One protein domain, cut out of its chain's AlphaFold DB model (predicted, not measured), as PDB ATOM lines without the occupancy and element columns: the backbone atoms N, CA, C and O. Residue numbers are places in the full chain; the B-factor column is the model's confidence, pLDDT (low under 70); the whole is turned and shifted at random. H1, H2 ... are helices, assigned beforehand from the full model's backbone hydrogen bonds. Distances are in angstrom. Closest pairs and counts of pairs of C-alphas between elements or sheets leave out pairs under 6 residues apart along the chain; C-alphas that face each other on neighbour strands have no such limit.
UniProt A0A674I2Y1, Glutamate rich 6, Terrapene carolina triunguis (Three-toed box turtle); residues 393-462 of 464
ATOM      1  N   GLU A 393     -70.775 -95.164 189.492       76.62
ATOM      2  CA  GLU A 393     -69.713 -94.406 190.157       76.62
ATOM      3  C   GLU A 393     -68.548 -94.061 189.213       76.62
ATOM      4  O   GLU A 393     -68.063 -92.928 189.220       76.62
ATOM      5  N   ASP A 394     -68.126 -94.992 188.350       74.81
ATOM      6  CA  ASP A 394     -67.031 -94.772 187.395       74.81
ATOM      7  C   ASP A 394     -67.411 -93.722 186.340       74.81
ATOM      8  O   ASP A 394     -66.588 -92.897 185.929       74.81
ATOM      9  N   LEU A 395     -68.669 -93.742 185.890       79.81
ATOM     10  CA  LEU A 395     -69.194 -92.778 184.923       79.81
ATOM     11  C   LEU A 395     -69.356 -91.395 185.551       79.81
ATOM     12  O   LEU A 395     -68.987 -90.395 184.929       79.81
ATOM     13  N   LEU A 396     -69.849 -91.337 186.791       81.81
ATOM     14  CA  LEU A 396     -69.964 -90.100 187.553       81.81
ATOM     15  C   LEU A 396     -68.585 -89.480 187.794       81.81
ATOM     16  O   LEU A 396     -68.384 -88.286 187.569       81.81
ATOM     17  N   LEU A 397     -67.600 -90.299 188.158       80.44
ATOM     18  CA  LEU A 397     -66.232 -89.840 188.341       80.44
ATOM     19  C   LEU A 397     -65.613 -89.348 187.028       80.44
ATOM     20  O   LEU A 397     -64.910 -88.333 187.015       80.44
ATOM     21  N   PHE A 398     -65.917 -89.999 185.900       77.25
ATOM     22  CA  PHE A 398     -65.495 -89.510 184.590       77.25
ATOM     23  C   PHE A 398     -66.162 -88.163 184.243       77.25
ATOM     24  O   PHE A 398     -65.495 -87.274 183.707       77.25
ATOM     25  N   ALA A 399     -67.431 -87.958 184.611       84.31
ATOM     26  CA  ALA A 399     -68.108 -86.667 184.468       84.31
ATOM     27  C   ALA A 399     -67.414 -85.574 185.297       84.31
ATOM     28  O   ALA A 399     -67.081 -84.509 184.768       84.31
ATOM     29  N   CYS A 400     -67.126 -85.859 186.572       82.44
ATOM     30  CA  CYS A 400     -66.404 -84.960 187.474       82.44
ATOM     31  C   CYS A 400     -65.029 -84.586 186.920       82.44
ATOM     32  O   CYS A 400     -64.658 -83.413 186.921       82.44
ATOM     33  N   LYS A 401     -64.298 -85.557 186.368       81.00
ATOM     34  CA  LYS A 401     -63.005 -85.312 185.728       81.00
ATOM     35  C   LYS A 401     -63.117 -84.318 184.571       81.00
ATOM     36  O   LYS A 401     -62.336 -83.372 184.508       81.00
ATOM     37  N   ILE A 402     -64.082 -84.506 183.668       81.50
ATOM     38  CA  ILE A 402     -64.291 -83.587 182.537       81.50
ATOM     39  C   ILE A 402     -64.609 -82.180 183.051       81.50
ATOM     40  O   ILE A 402     -64.074 -81.205 182.524       81.50
ATOM     41  N   LYS A 403     -65.438 -82.061 184.097       84.56
ATOM     42  CA  LYS A 403     -65.756 -80.772 184.726       84.56
ATOM     43  C   LYS A 403     -64.509 -80.091 185.293       84.56
ATOM     44  O   LYS A 403     -64.298 -78.911 185.030       84.56
ATOM     45  N   ILE A 404     -63.664 -80.827 186.013       83.81
ATOM     46  CA  ILE A 404     -62.417 -80.289 186.568       83.81
ATOM     47  C   ILE A 404     -61.468 -79.835 185.449       83.81
ATOM     48  O   ILE A 404     -60.923 -78.739 185.518       83.81
ATOM     49  N   GLN A 405     -61.316 -80.618 184.379       78.56
ATOM     50  CA  GLN A 405     -60.464 -80.219 183.253       78.56
ATOM     51  C   GLN A 405     -60.989 -78.969 182.529       78.56
ATOM     52  O   GLN A 405     -60.197 -78.116 182.147       78.56
ATOM     53  N   ARG A 406     -62.313 -78.808 182.396       81.69
ATOM     54  CA  ARG A 406     -62.907 -77.566 181.866       81.69
ATOM     55  C   ARG A 406     -62.648 -76.357 182.764       81.69
ATOM     56  O   ARG A 406     -62.386 -75.276 182.248       81.69
ATOM     57  N   LEU A 407     -62.722 -76.536 184.085       82.88
ATOM     58  CA  LEU A 407     -62.382 -75.486 185.052       82.88
ATOM     59  C   LEU A 407     -60.917 -75.064 184.906       82.88
ATOM     60  O   LEU A 407     -60.629 -73.871 184.870       82.88
ATOM     61  N   PHE A 408     -60.005 -76.028 184.764       79.44
ATOM     62  CA  PHE A 408     -58.588 -75.740 184.550       79.44
ATOM     63  C   PHE A 408     -58.318 -75.020 183.231       79.44
ATOM     64  O   PHE A 408     -57.598 -74.027 183.238       79.44
ATOM     65  N   ASP A 409     -58.937 -75.445 182.130       79.44
ATOM     66  CA  ASP A 409     -58.823 -74.736 180.851       79.44
ATOM     67  C   ASP A 409     -59.313 -73.291 180.951       79.44
ATOM     68  O   ASP A 409     -58.693 -72.382 180.398       79.44
ATOM     69  N   ARG A 410     -60.410 -73.056 181.684       77.81
ATOM     70  CA  ARG A 410     -60.935 -71.707 181.917       77.81
ATOM     71  C   ARG A 410     -59.959 -70.871 182.740       77.81
ATOM     72  O   ARG A 410     -59.652 -69.754 182.340       77.81
ATOM     73  N   LEU A 411     -59.437 -71.418 183.842       80.94
ATOM     74  CA  LEU A 411     -58.424 -70.758 184.672       80.94
ATOM     75  C   LEU A 411     -57.171 -70.417 183.859       80.94
ATOM     76  O   LEU A 411     -56.679 -69.294 183.935       80.94
ATOM     77  N   HIS A 412     -56.692 -71.350 183.037       75.88
ATOM     78  CA  HIS A 412     -55.545 -71.124 182.166       75.88
ATOM     79  C   HIS A 412     -55.822 -70.043 181.120       75.88
ATOM     80  O   HIS A 412     -54.982 -69.174 180.886       75.88
ATOM     81  N   GLY A 413     -57.021 -70.055 180.534       72.88
ATOM     82  CA  GLY A 413     -57.512 -68.969 179.699       72.88
ATOM     83  C   GLY A 413     -57.389 -67.631 180.426       72.88
ATOM     84  O   GLY A 413     -56.668 -66.752 179.952       72.88
ATOM     85  N   CYS A 414     -58.030 -67.501 181.589       73.38
ATOM     86  CA  CYS A 414     -58.048 -66.271 182.383       73.38
ATOM     87  C   CYS A 414     -56.644 -65.744 182.711       73.38
ATOM     88  O   CYS A 414     -56.424 -64.537 182.636       73.38
ATOM     89  N   LEU A 415     -55.699 -66.631 183.040       75.62
ATOM     90  CA  LEU A 415     -54.314 -66.260 183.346       75.62
ATOM     91  C   LEU A 415     -53.564 -65.738 182.113       75.62
ATOM     92  O   LEU A 415     -52.827 -64.759 182.212       75.62
ATOM     93  N   ASN A 416     -53.768 -66.352 180.948       74.88
ATOM     94  CA  ASN A 416     -53.046 -65.982 179.730       74.88
ATOM     95  C   ASN A 416     -53.664 -64.795 178.977       74.88
ATOM     96  O   ASN A 416     -52.948 -64.084 178.273       74.88
ATOM     97  N   PHE A 417     -54.981 -64.580 179.079       75.31
ATOM     98  CA  PHE A 417     -55.685 -63.527 178.331       75.31
ATOM     99  C   PHE A 417     -56.648 -62.705 179.202       75.31
ATOM    100  O   PHE A 417     -57.832 -62.600 178.864       75.31
ATOM    101  N   PRO A 418     -56.165 -62.057 180.278       65.62
ATOM    102  CA  PRO A 418     -56.996 -61.423 181.312       65.62
ATOM    103  C   PRO A 418     -57.940 -60.322 180.796       65.62
ATOM    104  O   PRO A 418     -58.927 -60.003 181.448       65.62
ATOM    105  N   SER A 419     -57.673 -59.753 179.618       67.62
ATOM    106  CA  SER A 419     -58.480 -58.689 178.998       67.62
ATOM    107  C   SER A 419     -59.688 -59.191 178.192       67.62
ATOM    108  O   SER A 419     -60.381 -58.391 177.566       67.62
ATOM    109  N   THR A 420     -59.930 -60.501 178.139       67.69
ATOM    110  CA  THR A 420     -61.026 -61.071 177.341       67.69
ATOM    111  C   THR A 420     -62.339 -61.013 178.125       67.69
ATOM    112  O   THR A 420     -62.480 -61.685 179.134       67.69
ATOM    113  N   GLU A 421     -63.336 -60.252 177.669       62.19
ATOM    114  CA  GLU A 421     -64.625 -60.117 178.383       62.19
ATOM    115  C   GLU A 421     -65.653 -61.218 178.041       62.19
ATOM    116  O   GLU A 421     -66.686 -61.332 178.691       62.19
ATOM    117  N   GLN A 422     -65.400 -62.045 177.018       64.06
ATOM    118  CA  GLN A 422     -66.360 -63.037 176.502       64.06
ATOM    119  C   GLN A 422     -65.866 -64.483 176.651       64.06
ATOM    120  O   GLN A 422     -65.876 -65.256 175.689       64.06
ATOM    121  N   TRP A 423     -65.453 -64.855 177.866       63.50
ATOM    122  CA  TRP A 423     -64.992 -66.209 178.205       63.50
ATOM    123  C   TRP A 423     -66.004 -67.303 177.860       63.50
ATOM    124  O   TRP A 423     -65.626 -68.345 177.332       63.50
ATOM    125  N   ASP A 424     -67.295 -67.032 178.050       62.81
ATOM    126  CA  ASP A 424     -68.373 -68.005 177.832       62.81
ATOM    127  C   ASP A 424     -68.559 -68.392 176.351       62.81
ATOM    128  O   ASP A 424     -69.271 -69.342 176.027       62.81
ATOM    129  N   LYS A 425     -67.918 -67.661 175.425       65.12
ATOM    130  CA  LYS A 425     -67.959 -67.938 173.981       65.12
ATOM    131  C   LYS A 425     -66.747 -68.718 173.480       65.12
ATOM    132  O   LYS A 425     -66.744 -69.150 172.321       65.12
ATOM    133  N   ILE A 426     -65.719 -68.895 174.310       69.00
ATOM    134  CA  ILE A 426     -64.521 -69.638 173.930       69.00
ATOM    135  C   ILE A 426     -64.860 -71.123 173.951       69.00
ATOM    136  O   ILE A 426     -65.275 -71.688 174.961       69.00
ATOM    137  N   LYS A 427     -64.710 -71.766 172.791       70.25
ATOM    138  CA  LYS A 427     -64.975 -73.197 172.672       70.25
ATOM    139  C   LYS A 427     -63.928 -73.970 173.477       70.25
ATOM    140  O   LYS A 427     -62.742 -73.675 173.329       70.25
ATOM    141  N   PRO A 428     -64.339 -74.983 174.260       70.19
ATOM    142  CA  PRO A 428     -63.383 -75.836 174.941       70.19
ATOM    143  C   PRO A 428     -62.512 -76.570 173.909       70.19
ATOM    144  O   PRO A 428     -62.974 -76.833 172.787       70.19
ATOM    145  N   PRO A 429     -61.281 -76.959 174.274       75.56
ATOM    146  CA  PRO A 429     -60.440 -77.810 173.454       75.56
ATOM    147  C   PRO A 429     -61.168 -79.056 172.950       75.56
ATOM    148  O   PRO A 429     -61.981 -79.685 173.640       75.56
ATOM    149  N   SER A 430     -60.841 -79.448 171.720       73.81
ATOM    150  CA  SER A 430     -61.497 -80.552 171.013       73.81
ATOM    151  C   SER A 430     -61.419 -81.885 171.763       73.81
ATOM    152  O   SER A 430     -62.333 -82.710 171.654       73.81
ATOM    153  N   TYR A 431     -60.374 -82.100 172.569       73.25
ATOM    154  CA  TYR A 431     -60.234 -83.312 173.373       73.25
ATOM    155  C   TYR A 431     -61.286 -83.390 174.494       73.25
ATOM    156  O   TYR A 431     -61.827 -84.473 174.714       73.25
ATOM    157  N   LEU A 432     -61.652 -82.273 175.139       78.00
ATOM    158  CA  LEU A 432     -62.706 -82.240 176.164       78.00
ATOM    159  C   LEU A 432     -64.090 -82.467 175.562       78.00
ATOM    160  O   LEU A 432     -64.899 -83.204 176.127       78.00
ATOM    161  N   ALA A 433     -64.345 -81.897 174.382       78.62
ATOM    162  CA  ALA A 433     -65.563 -82.180 173.627       78.62
ATOM    163  C   ALA A 433     -65.655 -83.675 173.259       78.62
ATOM    164  O   ALA A 433     -66.698 -84.304 173.434       78.62
ATOM    165  N   THR A 434     -64.541 -84.271 172.827       74.25
ATOM    166  CA  THR A 434     -64.463 -85.700 172.487       74.25
ATOM    167  C   THR A 434     -64.666 -86.598 173.712       74.25
ATOM    168  O   THR A 434     -65.370 -87.603 173.626       74.25
ATOM    169  N   GLN A 435     -64.092 -86.244 174.868       76.25
ATOM    170  CA  GLN A 435     -64.285 -86.991 176.116       76.25
ATOM    171  C   GLN A 435     -65.736 -86.936 176.601       76.25
ATOM    172  O   GLN A 435     -66.280 -87.977 176.963       76.25
ATOM    173  N   ALA A 436     -66.386 -85.770 176.527       81.94
ATOM    174  CA  ALA A 436     -67.803 -85.625 176.856       81.94
ATOM    175  C   ALA A 436     -68.692 -86.483 175.943       81.94
ATOM    176  O   ALA A 436     -69.538 -87.226 176.430       81.94
ATOM    177  N   LEU A 437     -68.454 -86.467 174.625       77.44
ATOM    178  CA  LEU A 437     -69.178 -87.326 173.681       77.44
ATOM    179  C   LEU A 437     -68.959 -88.817 173.964       77.44
ATOM    180  O   LEU A 437     -69.900 -89.607 173.886       77.44
ATOM    181  N   LYS A 438     -67.731 -89.208 174.323       76.06
ATOM    182  CA  LYS A 438     -67.407 -90.588 174.693       76.06
ATOM    183  C   LYS A 438     -68.135 -91.015 175.968       76.06
ATOM    184  O   LYS A 438     -68.669 -92.118 175.997       76.06
ATOM    185  N   LEU A 439     -68.188 -90.160 176.987       80.25
ATOM    186  CA  LEU A 439     -68.935 -90.426 178.217       80.25
ATOM    187  C   LEU A 439     -70.437 -90.564 177.938       80.25
ATOM    188  O   LEU A 439     -71.040 -91.544 178.360       80.25
ATOM    189  N   MET A 440     -71.016 -89.670 177.132       80.94
ATOM    190  CA  MET A 440     -72.419 -89.768 176.709       80.94
ATOM    191  C   MET A 440     -72.714 -91.059 175.934       80.94
ATOM    192  O   MET A 440     -73.778 -91.652 176.089       80.94
ATOM    193  N   TYR A 441     -71.781 -91.511 175.093       77.62
ATOM    194  CA  TYR A 441     -71.897 -92.797 174.406       77.62
ATOM    195  C   TYR A 441     -71.838 -93.973 175.387       77.62
ATOM    196  O   TYR A 441     -72.609 -94.914 175.240       77.62
ATOM    197  N   LEU A 442     -70.955 -93.933 176.387       72.88
ATOM    198  CA  LEU A 442     -70.869 -94.980 177.407       72.88
ATOM    199  C   LEU A 442     -72.153 -95.060 178.237       72.88
ATOM    200  O   LEU A 442     -72.691 -96.148 178.374       72.88
ATOM    201  N   CYS A 443     -72.693 -93.923 178.683       78.00
ATOM    202  CA  CYS A 443     -73.951 -93.865 179.436       78.00
ATOM    203  C   CYS A 443     -75.118 -94.500 178.663       78.00
ATOM    204  O   CYS A 443     -75.911 -95.230 179.235       78.00
ATOM    205  N   LYS A 444     -75.181 -94.302 177.338       76.75
ATOM    206  CA  LYS A 444     -76.219 -94.900 176.477       76.75
ATOM    207  C   LYS A 444     -76.092 -96.409 176.265       76.75
ATOM    208  O   LYS A 444     -77.068 -97.029 175.865       76.75
ATOM    209  N   ASN A 445     -74.893 -96.970 176.416       67.50
ATOM    210  CA  ASN A 445     -74.633 -98.396 176.185       67.50
ATOM    211  C   ASN A 445     -74.460 -99.184 177.492       67.50
ATOM    212  O   ASN A 445     -74.156-100.375 177.442       67.50
ATOM    213  N   SER A 446     -74.611 -98.517 178.634       70.31
ATOM    214  CA  SER A 446     -74.580 -99.116 179.963       70.31
ATOM    215  C   SER A 446     -75.990 -99.099 180.550       70.31
ATOM    216  O   SER A 446     -76.719 -98.129 180.361       70.31
ATOM    217  N   ASP A 447     -76.356-100.143 181.294       72.69
ATOM    218  CA  ASP A 447     -77.608-100.190 182.058       72.69
ATOM    219  C   ASP A 447     -77.459 -99.344 183.336       72.69
ATOM    220  O   ASP A 447     -77.185 -99.878 184.411       72.69
ATOM    221  N   ILE A 448     -77.554 -98.017 183.203       80.75
ATOM    222  CA  ILE A 448     -77.482 -97.065 184.323       80.75
ATOM    223  C   ILE A 448     -78.856 -96.498 184.678       80.75
ATOM    224  O   ILE A 448     -79.725 -96.363 183.819       80.75
ATOM    225  N   SER A 449     -79.026 -96.125 185.943       83.50
ATOM    226  CA  SER A 449     -80.191 -95.409 186.451       83.50
ATOM    227  C   SER A 449     -80.361 -94.047 185.771       83.50
ATOM    228  O   SER A 449     -79.396 -93.300 185.575       83.50
ATOM    229  N   ASP A 450     -81.615 -93.686 185.484       83.06
ATOM    230  CA  ASP A 450     -81.989 -92.388 184.910       83.06
ATOM    231  C   ASP A 450     -81.499 -91.206 185.769       83.06
ATOM    232  O   ASP A 450     -81.144 -90.154 185.234       83.06
ATOM    233  N   ASP A 451     -81.433 -91.383 187.093       85.81
ATOM    234  CA  ASP A 451     -80.942 -90.364 188.033       85.81
ATOM    235  C   ASP A 451     -79.440 -90.085 187.846       85.81
ATOM    236  O   ASP A 451     -78.987 -88.934 187.827       85.81
ATOM    237  N   VAL A 452     -78.662 -91.144 187.605       83.88
ATOM    238  CA  VAL A 452     -77.219 -91.051 187.357       83.88
ATOM    239  C   VAL A 452     -76.946 -90.464 185.977       83.88
ATOM    240  O   VAL A 452     -76.100 -89.577 185.854       83.88
ATOM    241  N   ASP A 453     -77.682 -90.878 184.943       85.69
ATOM    242  CA  ASP A 453     -77.562 -90.285 183.603       85.69
ATOM    243  C   ASP A 453     -77.904 -88.782 183.623       85.69
ATOM    244  O   ASP A 453     -77.176 -87.961 183.053       85.69
ATOM    245  N   CYS A 454     -78.959 -88.389 184.347       86.50
ATOM    246  CA  CYS A 454     -79.310 -86.984 184.552       86.50
ATOM    247  C   CYS A 454     -78.205 -86.218 185.291       86.50
ATOM    248  O   CYS A 454     -77.818 -85.132 184.851       86.50
ATOM    249  N   SER A 455     -77.649 -86.794 186.358       87.38
ATOM    250  CA  SER A 455     -76.544 -86.204 187.122       87.38
ATOM    251  C   SER A 455     -75.286 -86.018 186.270       87.38
ATOM    252  O   SER A 455     -74.685 -84.944 186.269       87.38
ATOM    253  N   ILE A 456     -74.914 -87.018 185.467       87.06
ATOM    254  CA  ILE A 456     -73.772 -86.945 184.546       87.06
ATOM    255  C   ILE A 456     -73.982 -85.836 183.513       87.06
ATOM    256  O   ILE A 456     -73.090 -85.012 183.293       87.06
ATOM    257  N   ARG A 457     -75.170 -85.759 182.902       87.56
ATOM    258  CA  ARG A 457     -75.504 -84.688 181.951       87.56
ATOM    259  C   ARG A 457     -75.470 -83.317 182.611       87.56
ATOM    260  O   ARG A 457     -74.975 -82.377 181.992       87.56
ATOM    261  N   ALA A 458     -75.959 -83.195 183.843       87.88
ATOM    262  CA  ALA A 458     -75.905 -81.953 184.602       87.88
ATOM    263  C   ALA A 458     -74.455 -81.538 184.889       87.88
ATOM    264  O   ALA A 458     -74.110 -80.381 184.687       87.88
ATOM    265  N   ILE A 459     -73.579 -82.473 185.268       86.56
ATOM    266  CA  ILE A 459     -72.154 -82.203 185.516       86.56
ATOM    267  C   ILE A 459     -71.437 -81.756 184.235       86.56
ATOM    268  O   ILE A 459     -70.660 -80.802 184.269       86.56
ATOM    269  N   ILE A 460     -71.701 -82.415 183.100       85.12
ATOM    270  CA  ILE A 460     -71.069 -82.087 181.812       85.12
ATOM    271  C   ILE A 460     -71.600 -80.769 181.241       85.12
ATOM    272  O   ILE A 460     -70.847 -80.053 180.588       85.12
ATOM    273  N   ASN A 461     -72.879 -80.453 181.436       81.31
ATOM    274  CA  ASN A 461     -73.502 -79.250 180.873       81.31
ATOM    275  C   ASN A 461     -73.576 -78.087 181.865       81.31
ATOM    276  O   ASN A 461     -74.099 -77.033 181.507       81.31
ATOM    277  N   ALA A 462     -73.073 -78.267 183.088       78.56
ATOM    278  CA  ALA A 462     -73.013 -77.202 184.069       78.56
ATOM    279  C   ALA A 462     -72.264 -76.000 183.472       78.56
ATOM    280  O   ALA A 462     -71.192 -76.195 182.885       78.56
TER     281      ALA A 462
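AT A GLANCE: This is residues 393 to 462 of the 464 residues of the protein "Glutamate rich 6" of Terrapene carolina triunguis (Three-toed box turtle) (UniProt A0A674I2Y1). A long helix, H1, has two shorter helices, H2 and H3, side by side with it along its first half, in an up-and-down bundle of three helices, each running against the one before it in the chain. Residues 415 to 422, from the far end of H1 into the long link to H2, stick out and lengthen the rod. The printed part has 70 residues with three named helices, H1, H2 and H3 in that order, and no named strand; the class is all helix. The whole is loose, with a radius of gyration of the C-alphas of 13.8 A, and spans 46 by 19 by 17 A.

HOW THE PARTS SIT: H1, residues 393 to 416, touches H3, residues 450 to 461, with residues 395 to 403 alone. Their closest C-alphas, those of Ala 399 and Ile 456, are 5.7 A apart, and they run the same way at a shallow tilt of 11 degrees. H1 touches H2, residues 430 to 445, with residues 395 to 406 alone; they form a helical hairpin, running opposite ways at a shallow tilt of 15 degrees. Their closest C-alphas, those of Ile 402 and Leu 432, are 6.7 A apart. H2 and H3, also a helical hairpin, only just touch, with 3 pairs of C-alphas within 8 A, through residues 436 to 443 of H2 alone. Their closest C-alphas, those of Cys 443 and Asp 453, are 6.6 A apart, and they run opposite ways at a shallow tilt of 7 degrees. In H1, H2 and H3 every O i to N i+4 pair is within hydrogen-bond range.

IN THESE COORDINATES: H1 begins at C-alpha 393 at (-69.713, -94.406, 190.157) and measures 34.6 A from first to last C-alpha. H2 measures 22.8 A and begins at C-alpha 430 at (-61.497, -80.552, 171.013). H3 measures 16.2 A and ends at C-alpha 461 at (-73.502, -79.250, 180.873).

THE WHOLE: The two C-alphas farthest apart, those of Ser 419 and Asp 447, are 45.8 A apart. The printed part has no cut. The link from H1 to H2 is long, with 13 residues, and that from H2 to H3 is tight, with 4. The mean pLDDT of the printed part is 77.4; residues 418 to 426 and residue 445 are under 70.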